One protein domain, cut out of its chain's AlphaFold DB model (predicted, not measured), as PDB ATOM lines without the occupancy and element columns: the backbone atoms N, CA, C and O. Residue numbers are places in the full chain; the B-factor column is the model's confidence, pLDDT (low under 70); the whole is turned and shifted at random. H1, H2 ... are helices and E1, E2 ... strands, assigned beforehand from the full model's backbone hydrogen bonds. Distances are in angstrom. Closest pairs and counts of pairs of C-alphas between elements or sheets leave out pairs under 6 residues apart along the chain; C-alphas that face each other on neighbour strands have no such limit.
ATOM      1  N   GLN A  83     -28.296 -61.942  -3.460       95.06
ATOM      2  CA  GLN A  83     -29.732 -62.033  -3.756       95.06
ATOM      3  C   GLN A  83     -30.429 -60.660  -3.821       95.06
ATOM      4  O   GLN A  83     -31.397 -60.489  -4.565       95.06
ATOM      5  N   PHE A  84     -29.920 -59.668  -3.079       96.25
ATOM      6  CA  PHE A  84     -30.476 -58.315  -3.025       96.25
ATOM      7  C   PHE A  84     -30.008 -57.421  -4.171       96.25
ATOM      8  O   PHE A  84     -30.397 -56.255  -4.220       96.25
ATOM      9  N   PHE A  85     -29.172 -57.927  -5.082       95.62
ATOM     10  CA  PHE A  85     -28.648 -57.174  -6.214       95.62
ATOM     11  C   PHE A  85     -29.090 -57.770  -7.549       95.62
ATOM     12  O   PHE A  85     -29.361 -58.961  -7.701       95.62
ATOM     13  N   SER A  86     -29.189 -56.909  -8.550       95.69
ATOM     14  CA  SER A  86     -29.471 -57.280  -9.929       95.69
ATOM     15  C   SER A  86     -28.610 -56.436 -10.857       95.69
ATOM     16  O   SER A  86     -28.286 -55.291 -10.545       95.69
ATOM     17  N   GLU A  87     -28.211 -57.020 -11.980       94.12
ATOM     18  CA  GLU A  87     -27.427 -56.345 -13.010       94.12
ATOM     19  C   GLU A  87     -28.307 -56.122 -14.237       94.12
ATOM     20  O   GLU A  87     -29.001 -57.035 -14.688       94.12
ATOM     21  N   ASN A  88     -28.286 -54.902 -14.769       91.88
ATOM     22  CA  ASN A  88     -28.873 -54.581 -16.062       91.88
ATOM     23  C   ASN A  88     -27.875 -53.742 -16.868       91.88
ATOM     24  O   ASN A  88     -27.391 -52.720 -16.382       91.88
ATOM     25  N   GLU A  89     -27.579 -54.187 -18.088       88.31
ATOM     26  CA  GLU A  89     -26.570 -53.623 -18.996       88.31
ATOM     27  C   GLU A  89     -25.178 -53.436 -18.361       88.31
ATOM     28  O   GLU A  89     -24.339 -54.331 -18.437       88.31
ATOM     29  N   GLU A  90     -24.917 -52.268 -17.769       88.06
ATOM     30  CA  GLU A  90     -23.633 -51.874 -17.169       88.06
ATOM     31  C   GLU A  90     -23.810 -51.305 -15.749       88.06
ATOM     32  O   GLU A  90     -22.950 -50.565 -15.258       88.06
ATOM     33  N   LEU A  91     -24.945 -51.606 -15.106       89.12
ATOM     34  CA  LEU A  91     -25.349 -51.121 -13.788       89.12
ATOM     35  C   LEU A  91     -25.777 -52.287 -12.890       89.12
ATOM     36  O   LEU A  91     -26.773 -52.959 -13.157       89.12
ATOM     37  N   VAL A  92     -25.072 -52.463 -11.772       93.75
ATOM     38  CA  VAL A  92     -25.509 -53.318 -10.660       93.75
ATOM     39  C   VAL A  92     -26.246 -52.449  -9.652       93.75
ATOM     40  O   VAL A  92     -25.714 -51.421  -9.228       93.75
ATOM     41  N   TYR A  93     -27.450 -52.850  -9.251       95.00
ATOM     42  CA  TYR A  93     -28.305 -52.110  -8.321       95.00
ATOM     43  C   TYR A  93     -29.027 -53.036  -7.336       95.00
ATOM     44  O   TYR A  93     -29.279 -54.205  -7.622       95.00
ATOM     45  N   CYS A  94     -29.357 -52.505  -6.161       96.56
ATOM     46  CA  CYS A  94     -30.123 -53.201  -5.140       96.56
ATOM     47  C   CYS A  94     -31.602 -53.275  -5.543       96.56
ATOM     48  O   CYS A  94     -32.209 -52.259  -5.889       96.56
ATOM     49  N   ASN A  95     -32.177 -54.476  -5.500       96.06
ATOM     50  CA  ASN A  95     -33.569 -54.749  -5.858       96.06
ATOM     51  C   ASN A  95     -34.531 -54.678  -4.652       96.06
ATOM     52  O   ASN A  95     -35.723 -54.444  -4.847       96.06
ATOM     53  N   ASP A  96     -34.022 -54.815  -3.423       96.00
ATOM     54  CA  ASP A  96     -34.806 -54.778  -2.185       96.00
ATOM     55  C   ASP A  96     -33.995 -54.161  -1.031       96.00
ATOM     56  O   ASP A  96     -33.327 -54.846  -0.253       96.00
ATOM     57  N   ILE A  97     -34.060 -52.829  -0.928       95.62
ATOM     58  CA  ILE A  97     -33.363 -52.055   0.113       95.62
ATOM     59  C   ILE A  97     -33.845 -52.450   1.515       95.62
ATOM     60  O   ILE A  97     -33.045 -52.490   2.446       95.62
ATOM     61  N   ALA A  98     -35.139 -52.748   1.675       96.25
ATOM     62  CA  ALA A  98     -35.707 -53.070   2.977       96.25
ATOM     63  C   ALA A  98     -35.117 -54.378   3.513       96.25
ATOM     64  O   ALA A  98     -34.582 -54.394   4.619       96.25
ATOM     65  N   LYS A  99     -35.144 -55.453   2.715       96.31
ATOM     66  CA  LYS A  99     -34.562 -56.735   3.133       96.31
ATOM     67  C   LYS A  99     -33.050 -56.658   3.313       96.31
ATOM     68  O   LYS A  99     -32.573 -57.188   4.306       96.31
ATOM     69  N   LEU A 100     -32.323 -55.964   2.429       95.75
ATOM     70  CA  LEU A 100     -30.876 -55.771   2.583       95.75
ATOM     71  C   LEU A 100     -30.531 -55.149   3.946       95.75
ATOM     72  O   LEU A 100     -29.617 -55.610   4.620       95.75
ATOM     73  N   LEU A 101     -31.264 -54.116   4.369       95.69
ATOM     74  CA  LEU A 101     -31.008 -53.448   5.646       95.69
ATOM     75  C   LEU A 101     -31.356 -54.326   6.854       95.69
ATOM     76  O   LEU A 101     -30.591 -54.346   7.816       95.69
ATOM     77  N   LEU A 102     -32.472 -55.059   6.797       95.62
ATOM     78  CA  LEU A 102     -32.866 -56.000   7.852       95.62
ATOM     79  C   LEU A 102     -31.845 -57.147   7.993       95.62
ATOM     80  O   LEU A 102     -31.449 -57.483   9.106       95.62
ATOM     81  N   ASP A 103     -31.366 -57.696   6.874       93.81
ATOM     82  CA  ASP A 103     -30.342 -58.752   6.821       93.81
ATOM     83  C   ASP A 103     -28.979 -58.261   7.352       93.81
ATOM     84  O   ASP A 103     -28.284 -58.966   8.080       93.81
ATOM     85  N   MET A 104     -28.645 -56.987   7.105       91.56
ATOM     86  CA  MET A 104     -27.494 -56.298   7.707       91.56
ATOM     87  C   MET A 104     -27.679 -55.930   9.198       91.56
ATOM     88  O   MET A 104     -26.791 -55.299   9.777       91.56
ATOM     89  N   GLY A 105     -28.790 -56.319   9.835       93.25
ATOM     90  CA  GLY A 105     -29.025 -56.152  11.274       93.25
ATOM     91  C   GLY A 105     -29.740 -54.864  11.692       93.25
ATOM     92  O   GLY A 105     -29.671 -54.489  12.862       93.25
ATOM     93  N   LEU A 106     -30.419 -54.167  10.774       95.06
ATOM     94  CA  LEU A 106     -31.353 -53.093  11.132       95.06
ATOM     95  C   LEU A 106     -32.665 -53.698  11.666       95.06
ATOM     96  O   LEU A 106     -33.189 -54.635  11.076       95.06
ATOM     97  N   GLU A 107     -33.226 -53.159  12.752       94.31
ATOM     98  CA  GLU A 107     -34.478 -53.683  13.336       94.31
ATOM     99  C   GLU A 107     -35.720 -53.348  12.488       94.31
ATOM    100  O   GLU A 107     -36.589 -54.194  12.287       94.31
ATOM    101  N   GLU A 108     -35.796 -52.121  11.964       95.38
ATOM    102  CA  GLU A 108     -36.890 -51.639  11.115       95.38
ATOM    103  C   GLU A 108     -36.350 -50.669  10.054       95.38
ATOM    104  O   GLU A 108     -35.522 -49.803  10.344       95.38
ATOM    105  N   TYR A 109     -36.840 -50.776   8.814       95.69
ATOM    106  CA  TYR A 109     -36.518 -49.828   7.749       95.69
ATOM    107  C   TYR A 109     -37.634 -48.799   7.540       95.69
ATOM    108  O   TYR A 109     -38.682 -49.102   6.971       95.69
ATOM    109  N   ASN A 110     -37.360 -47.547   7.911       96.19
ATOM    110  CA  ASN A 110     -38.192 -46.395   7.580       96.19
ATOM    111  C   ASN A 110     -37.521 -45.543   6.478       96.19
ATOM    112  O   ASN A 110     -36.558 -44.837   6.782       96.19
ATOM    113  N   PRO A 111     -38.034 -45.512   5.229       95.56
ATOM    114  CA  PRO A 111     -37.449 -44.732   4.131       95.56
ATOM    115  C   PRO A 111     -37.243 -43.240   4.428       95.56
ATOM    116  O   PRO A 111     -36.349 -42.629   3.852       95.56
ATOM    117  N   THR A 112     -38.041 -42.640   5.319       97.00
ATOM    118  CA  THR A 112     -37.932 -41.207   5.659       97.00
ATOM    119  C   THR A 112     -36.702 -40.874   6.511       97.00
ATOM    120  O   THR A 112     -36.273 -39.720   6.551       97.00
ATOM    121  N   GLU A 113     -36.084 -41.873   7.150       96.81
ATOM    122  CA  GLU A 113     -34.827 -41.713   7.888       96.81
ATOM    123  C   GLU A 113     -33.581 -41.824   6.998       96.81
ATOM    124  O   GLU A 113     -32.470 -41.595   7.476       96.81
ATOM    125  N   TRP A 114     -33.741 -42.119   5.706       96.94
ATOM    126  CA  TRP A 114     -32.638 -42.294   4.766       96.94
ATOM    127  C   TRP A 114     -32.744 -41.320   3.592       96.94
ATOM    128  O   TRP A 114     -33.820 -40.860   3.213       96.94
ATOM    129  N   ARG A 115     -31.597 -41.004   2.994       96.44
ATOM    130  CA  ARG A 115     -31.487 -40.206   1.771       96.44
ATOM    131  C   ARG A 115     -30.625 -40.936   0.753       96.44
ATOM    132  O   ARG A 115     -29.577 -41.492   1.087       96.44
ATOM    133  N   LEU A 116     -31.070 -40.907  -0.497       95.31
ATOM    134  CA  LEU A 116     -30.314 -41.408  -1.635       95.31
ATOM    135  C   LEU A 116     -29.279 -40.358  -2.050       95.31
ATOM    136  O   LEU A 116     -29.637 -39.235  -2.401       95.31
ATOM    137  N   PHE A 117     -28.003 -40.729  -2.029       93.69
ATOM    138  CA  PHE A 117     -26.919 -39.956  -2.618       93.69
ATOM    139  C   PHE A 117     -26.512 -40.599  -3.944       93.69
ATOM    140  O   PHE A 117     -26.206 -41.790  -3.986       93.69
ATOM    141  N   ILE A 118     -26.518 -39.816  -5.023       91.81
ATOM    142  CA  ILE A 118     -26.058 -40.248  -6.345       91.81
ATOM    143  C   ILE A 118     -24.844 -39.403  -6.707       91.81
ATOM    144  O   ILE A 118     -24.965 -38.194  -6.899       91.81
ATOM    145  N   ASP A 119     -23.692 -40.051  -6.829       85.00
ATOM    146  CA  ASP A 119     -22.520 -39.456  -7.453       85.00
ATOM    147  C   ASP A 119     -22.614 -39.688  -8.965       85.00
ATOM    148  O   ASP A 119     -22.339 -40.778  -9.476       85.00
ATOM    149  N   SER A 120     -23.092 -38.668  -9.679       68.81
ATOM    150  CA  SER A 120     -23.228 -38.677 -11.136       68.81
ATOM    151  C   SER A 120     -21.955 -38.149 -11.807       68.81
ATOM    152  O   SER A 120     -21.982 -37.154 -12.541       68.81
ATOM    153  N   CYS A 121     -20.820 -38.797 -11.546       70.81
ATOM    154  CA  CYS A 121     -19.580 -38.514 -12.255       70.81
ATOM    155  C   CYS A 121     -19.704 -38.982 -13.718       70.81
ATOM    156  O   CYS A 121     -20.173 -40.083 -13.999       70.81
ATOM    157  N   LYS A 122     -19.215 -38.188 -14.684       65.25
ATOM    158  CA  LYS A 122     -19.192 -38.581 -16.115       65.25
ATOM    159  C   LYS A 122     -18.440 -39.897 -16.383       65.25
ATOM    160  O   LYS A 122     -18.590 -40.457 -17.462       65.25
ATOM    161  N   ARG A 123     -17.598 -40.338 -15.440       68.56
ATOM    162  CA  ARG A 123     -16.745 -41.534 -15.527       68.56
ATOM    163  C   ARG A 123     -17.114 -42.649 -14.543       68.56
ATOM    164  O   ARG A 123     -16.463 -43.683 -14.588       68.56
ATOM    165  N   SER A 124     -18.127 -42.470 -13.690       76.62
ATOM    166  CA  SER A 124     -18.746 -43.558 -12.917       76.62
ATOM    167  C   SER A 124     -20.083 -43.123 -12.329       76.62
ATOM    168  O   SER A 124     -20.170 -42.035 -11.764       76.62
ATOM    169  N   LEU A 125     -21.088 -43.997 -12.370       85.94
ATOM    170  CA  LEU A 125     -22.298 -43.844 -11.563       85.94
ATOM    171  C   LEU A 125     -22.138 -44.641 -10.266       85.94
ATOM    172  O   LEU A 125     -21.833 -45.835 -10.324       85.94
ATOM    173  N   LYS A 126     -22.380 -44.005  -9.115       90.06
ATOM    174  CA  LYS A 126     -22.477 -44.674  -7.807       90.06
ATOM    175  C   LYS A 126     -23.681 -44.139  -7.038       90.06
ATOM    176  O   LYS A 126     -23.860 -42.928  -6.931       90.06
ATOM    177  N   CYS A 127     -24.470 -45.039  -6.462       93.31
ATOM    178  CA  CYS A 127     -25.602 -44.708  -5.602       93.31
ATOM    179  C   CYS A 127     -25.365 -45.277  -4.204       93.31
ATOM    180  O   CYS A 127     -25.071 -46.464  -4.044       93.31
ATOM    181  N   VAL A 128     -25.515 -44.430  -3.192       95.25
ATOM    182  CA  VAL A 128     -25.236 -44.746  -1.790       95.25
ATOM    183  C   VAL A 128     -26.413 -44.288  -0.937       95.25
ATOM    184  O   VAL A 128     -26.881 -43.157  -1.061       95.25
ATOM    185  N   LEU A 129     -26.894 -45.163  -0.059       96.50
ATOM    186  CA  LEU A 129     -27.916 -44.840   0.923       96.50
ATOM    187  C   LEU A 129     -27.247 -44.293   2.191       96.50
ATOM    188  O   LEU A 129     -26.326 -44.907   2.735       96.50
ATOM    189  N   LEU A 130     -27.698 -43.128   2.655       96.75
ATOM    190  CA  LEU A 130     -27.172 -42.452   3.842       96.75
ATOM    191  C   LEU A 130     -28.289 -42.281   4.871       96.75
ATOM    192  O   LEU A 130     -29.339 -41.733   4.545       96.75
ATOM    193  N   HIS A 131     -28.062 -42.683   6.119       96.62
ATOM    194  CA  HIS A 131     -29.004 -42.412   7.203       96.62
ATOM    195  C   HIS A 131     -28.925 -40.928   7.611       96.62
ATOM    196  O   HIS A 131     -27.840 -40.410   7.875       96.62
ATOM    197  N   ASN A 132     -30.063 -40.241   7.720       95.62
ATOM    198  CA  ASN A 132     -30.155 -38.787   7.915       95.62
ATOM    199  C   ASN A 132     -29.463 -38.295   9.197       95.62
ATOM    200  O   ASN A 132     -28.842 -37.237   9.199       95.62
ATOM    201  N   GLY A 133     -29.518 -39.085  10.273       94.81
ATOM    202  CA  GLY A 133     -28.802 -38.814  11.527       94.81
ATOM    203  C   GLY A 133     -27.375 -39.372  11.613       94.81
ATOM    204  O   GLY A 133     -26.841 -39.422  12.712       94.81
ATOM    205  N   ASN A 134     -26.792 -39.883  10.517       93.25
ATOM    206  CA  ASN A 134     -25.465 -40.531  10.467       93.25
ATOM    207  C   ASN A 134     -25.219 -41.642  11.527       93.25
ATOM    208  O   ASN A 134     -24.075 -41.934  11.859       93.25
ATOM    209  N   LYS A 135     -26.283 -42.268  12.061       92.88
ATOM    210  CA  LYS A 135     -26.208 -43.362  13.050       92.88
ATOM    211  C   LYS A 135     -25.571 -44.636  12.481       92.88
ATOM    212  O   LYS A 135     -24.936 -45.384  13.214       92.88
ATOM    213  N   TYR A 136     -25.770 -44.874  11.186       94.00
ATOM    214  CA  TYR A 136     -25.305 -46.055  10.464       94.00
ATOM    215  C   TYR A 136     -24.293 -45.669   9.388       94.00
ATOM    216  O   TYR A 136     -24.286 -44.535   8.900       94.00
ATOM    217  N   ALA A 137     -23.460 -46.634   8.999       91.94
ATOM    218  CA  ALA A 137     -22.549 -46.486   7.874       91.94
ATOM    219  C   ALA A 137     -23.310 -46.218   6.561       91.94
ATOM    220  O   ALA A 137     -24.474 -46.585   6.400       91.94
ATOM    221  N   SER A 138     -22.632 -45.590   5.604       94.25
ATOM    222  CA  SER A 138     -23.137 -45.406   4.243       94.25
ATOM    223  C   SER A 138     -23.176 -46.739   3.495       94.25
ATOM    224  O   SER A 138     -22.155 -47.428   3.447       94.25
ATOM    225  N   ILE A 139     -24.302 -47.081   2.867       94.75
ATOM    226  CA  ILE A 139     -24.498 -48.388   2.223       94.75
ATOM    227  C   ILE A 139     -24.544 -48.211   0.698       94.75
ATOM    228  O   ILE A 139     -25.470 -47.576   0.189       94.75
ATOM    229  N   PRO A 140     -23.559 -48.729  -0.063       94.12
ATOM    230  CA  PRO A 140     -23.609 -48.728  -1.522       94.12
ATOM    231  C   PRO A 140     -24.771 -49.591  -2.021       94.12
ATOM    232  O   PRO A 140     -24.869 -50.765  -1.674       94.12
ATOM    233  N   ILE A 141     -25.636 -49.009  -2.849       95.62
ATOM    234  CA  ILE A 141     -26.836 -49.670  -3.384       95.62
ATOM    235  C   ILE A 141     -26.899 -49.686  -4.912       95.62
ATOM    236  O   ILE A 141     -27.705 -50.427  -5.455       95.62
ATOM    237  N   ALA A 142     -26.054 -48.936  -5.626       94.25
ATOM    238  CA  ALA A 142     -25.797 -49.200  -7.042       94.25
ATOM    239  C   ALA A 142     -24.408 -48.717  -7.477       94.25
ATOM    240  O   ALA A 142     -23.869 -47.769  -6.902       94.25
ATOM    241  N   HIS A 143     -23.842 -49.336  -8.512       91.88
ATOM    242  CA  HIS A 143     -22.636 -48.851  -9.187       91.88
ATOM    243  C   HIS A 143     -22.571 -49.334 -10.641       91.88
ATOM    244  O   HIS A 143     -23.086 -50.403 -10.972       91.88
ATOM    245  N   SER A 144     -21.914 -48.560 -11.509       89.81
ATOM    246  CA  SER A 144     -21.602 -49.030 -12.862       89.81
ATOM    247  C   SER A 144     -20.435 -50.022 -12.865       89.81
ATOM    248  O   SER A 144     -19.447 -49.818 -12.159       89.81
ATOM    249  N   THR A 145     -20.532 -51.070 -13.684       83.44
ATOM    250  CA  THR A 145     -19.523 -52.140 -13.779       83.44
ATOM    251  C   THR A 145     -18.408 -51.858 -14.789       83.44
ATOM    252  O   THR A 145     -17.326 -52.433 -14.667       83.44
ATOM    253  N   LYS A 146     -18.620 -50.951 -15.757       76.12
ATOM    254  CA  LYS A 146     -17.605 -50.569 -16.764       76.12
ATOM    255  C   LYS A 146     -17.007 -49.180 -16.567       76.12
ATOM    256  O   LYS A 146     -15.861 -48.949 -16.947       76.12
ATOM    257  N   LEU A 147     -17.766 -48.253 -15.987       66.56
ATOM    258  CA  LEU A 147     -17.331 -46.875 -15.783       66.56
ATOM    259  C   LEU A 147     -16.521 -46.769 -14.484       66.56
ATOM    260  O   LEU A 147     -17.067 -46.563 -13.399       66.56
ATOM    261  N   LYS A 148     -15.206 -46.961 -14.614       63.84
ATOM    262  CA  LYS A 148     -14.227 -46.848 -13.531       63.84
ATOM    263  C   LYS A 148     -13.588 -45.459 -13.539       63.84
ATOM    264  O   LYS A 148     -13.140 -44.975 -14.576       63.84
ATOM    265  N   GLU A 149     -13.480 -44.849 -12.364       60.66
ATOM    266  CA  GLU A 149     -12.712 -43.616 -12.210       60.66
ATOM    267  C   GLU A 149     -11.218 -43.910 -12.242       60.66
ATOM    268  O   GLU A 149     -10.684 -44.626 -11.393       60.66
TER     269      GLU A 149
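What this domain is: This is residues 83 to 149 of the 153 residues of an uncharacterized protein of Eumeta variegata (UniProt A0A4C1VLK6). A single, twisted sheet of five antiparallel strands makes the body, with the hairpins E1-E2 and E3-E4 at its two edges and E5 between them. The one short helix, H1, sits at the end of the sheet where E2 ends and only grazes it, and the link of residues 104 to 113 crosses from there to the far edge strand, E3. The printed part has 67 residues, with the named elements E1, E2, H1, E3, E4 and E5 along the chain and the sheet order E1, E2, E5, E4, E3. The class is mostly strand, and the whole is only just compact, close to loose, with a radius of gyration of the C-alphas of 12.6 A. The C-alphas span 35 by 25 by 16 A.

Where its parts are: The longest strands by residues are E3, residues 114 to 121, 21.8 A from first to last C-alpha, and E4, residues 124 to 131, 22.6 A. E5, residues 139 to 144, measures 15.4 A and ends at C-alpha 144 at (-21.602, -49.030, -12.862). E1, residues 85 to 88, begins at C-alpha 85 at (-28.648, -57.174, -6.214) and measures 10.2 A. E2, residues 91 to 94, measures 10.1 A. H1, residues 97 to 103, measures 9.9 A and begins at C-alpha 97 at (-33.363, -52.055, 0.113).

How they stand to each other: E5 and E4 are antiparallel neighbours at 167 degrees and a hairpin, with N 127 and O 142 2.8 A apart. E4 and E3, also a hairpin, are antiparallel at 162 degrees, with N 117 and O 128 at 2.8 A. E3, E4 and E5 form a meander, each strand the antiparallel neighbour of the one before. On the other side of E5, E2 is antiparallel to it at 158 degrees, with N 94 and O 141 at 2.7 A. The hairpin E1 and E2 is antiparallel at 151 degrees, with N 86 and O 93 at 2.9 A. E1 and E3 are the edge strands and are apart. H1 is on the sheet but only grazes it, with its residues 97 to 101; its closest C-alphas to E5 are those of Ile 97 and Ile 141, 7.8 A apart. In H1 every O i to N i+4 pair is within hydrogen-bond range.

The domain as a whole: The two C-alphas farthest apart are those of Glu 107 and Lys 122, 36.5 A. The printed part has no cut. The links E1 to E2, E2 to H1 and E3 to E4 are tight, and those from H1 to E3 and from E4 to E5 are short. The mean pLDDT of the printed part is 90.5; residue 120, residues 122 to 123 and residues 147 to 149 are under 70.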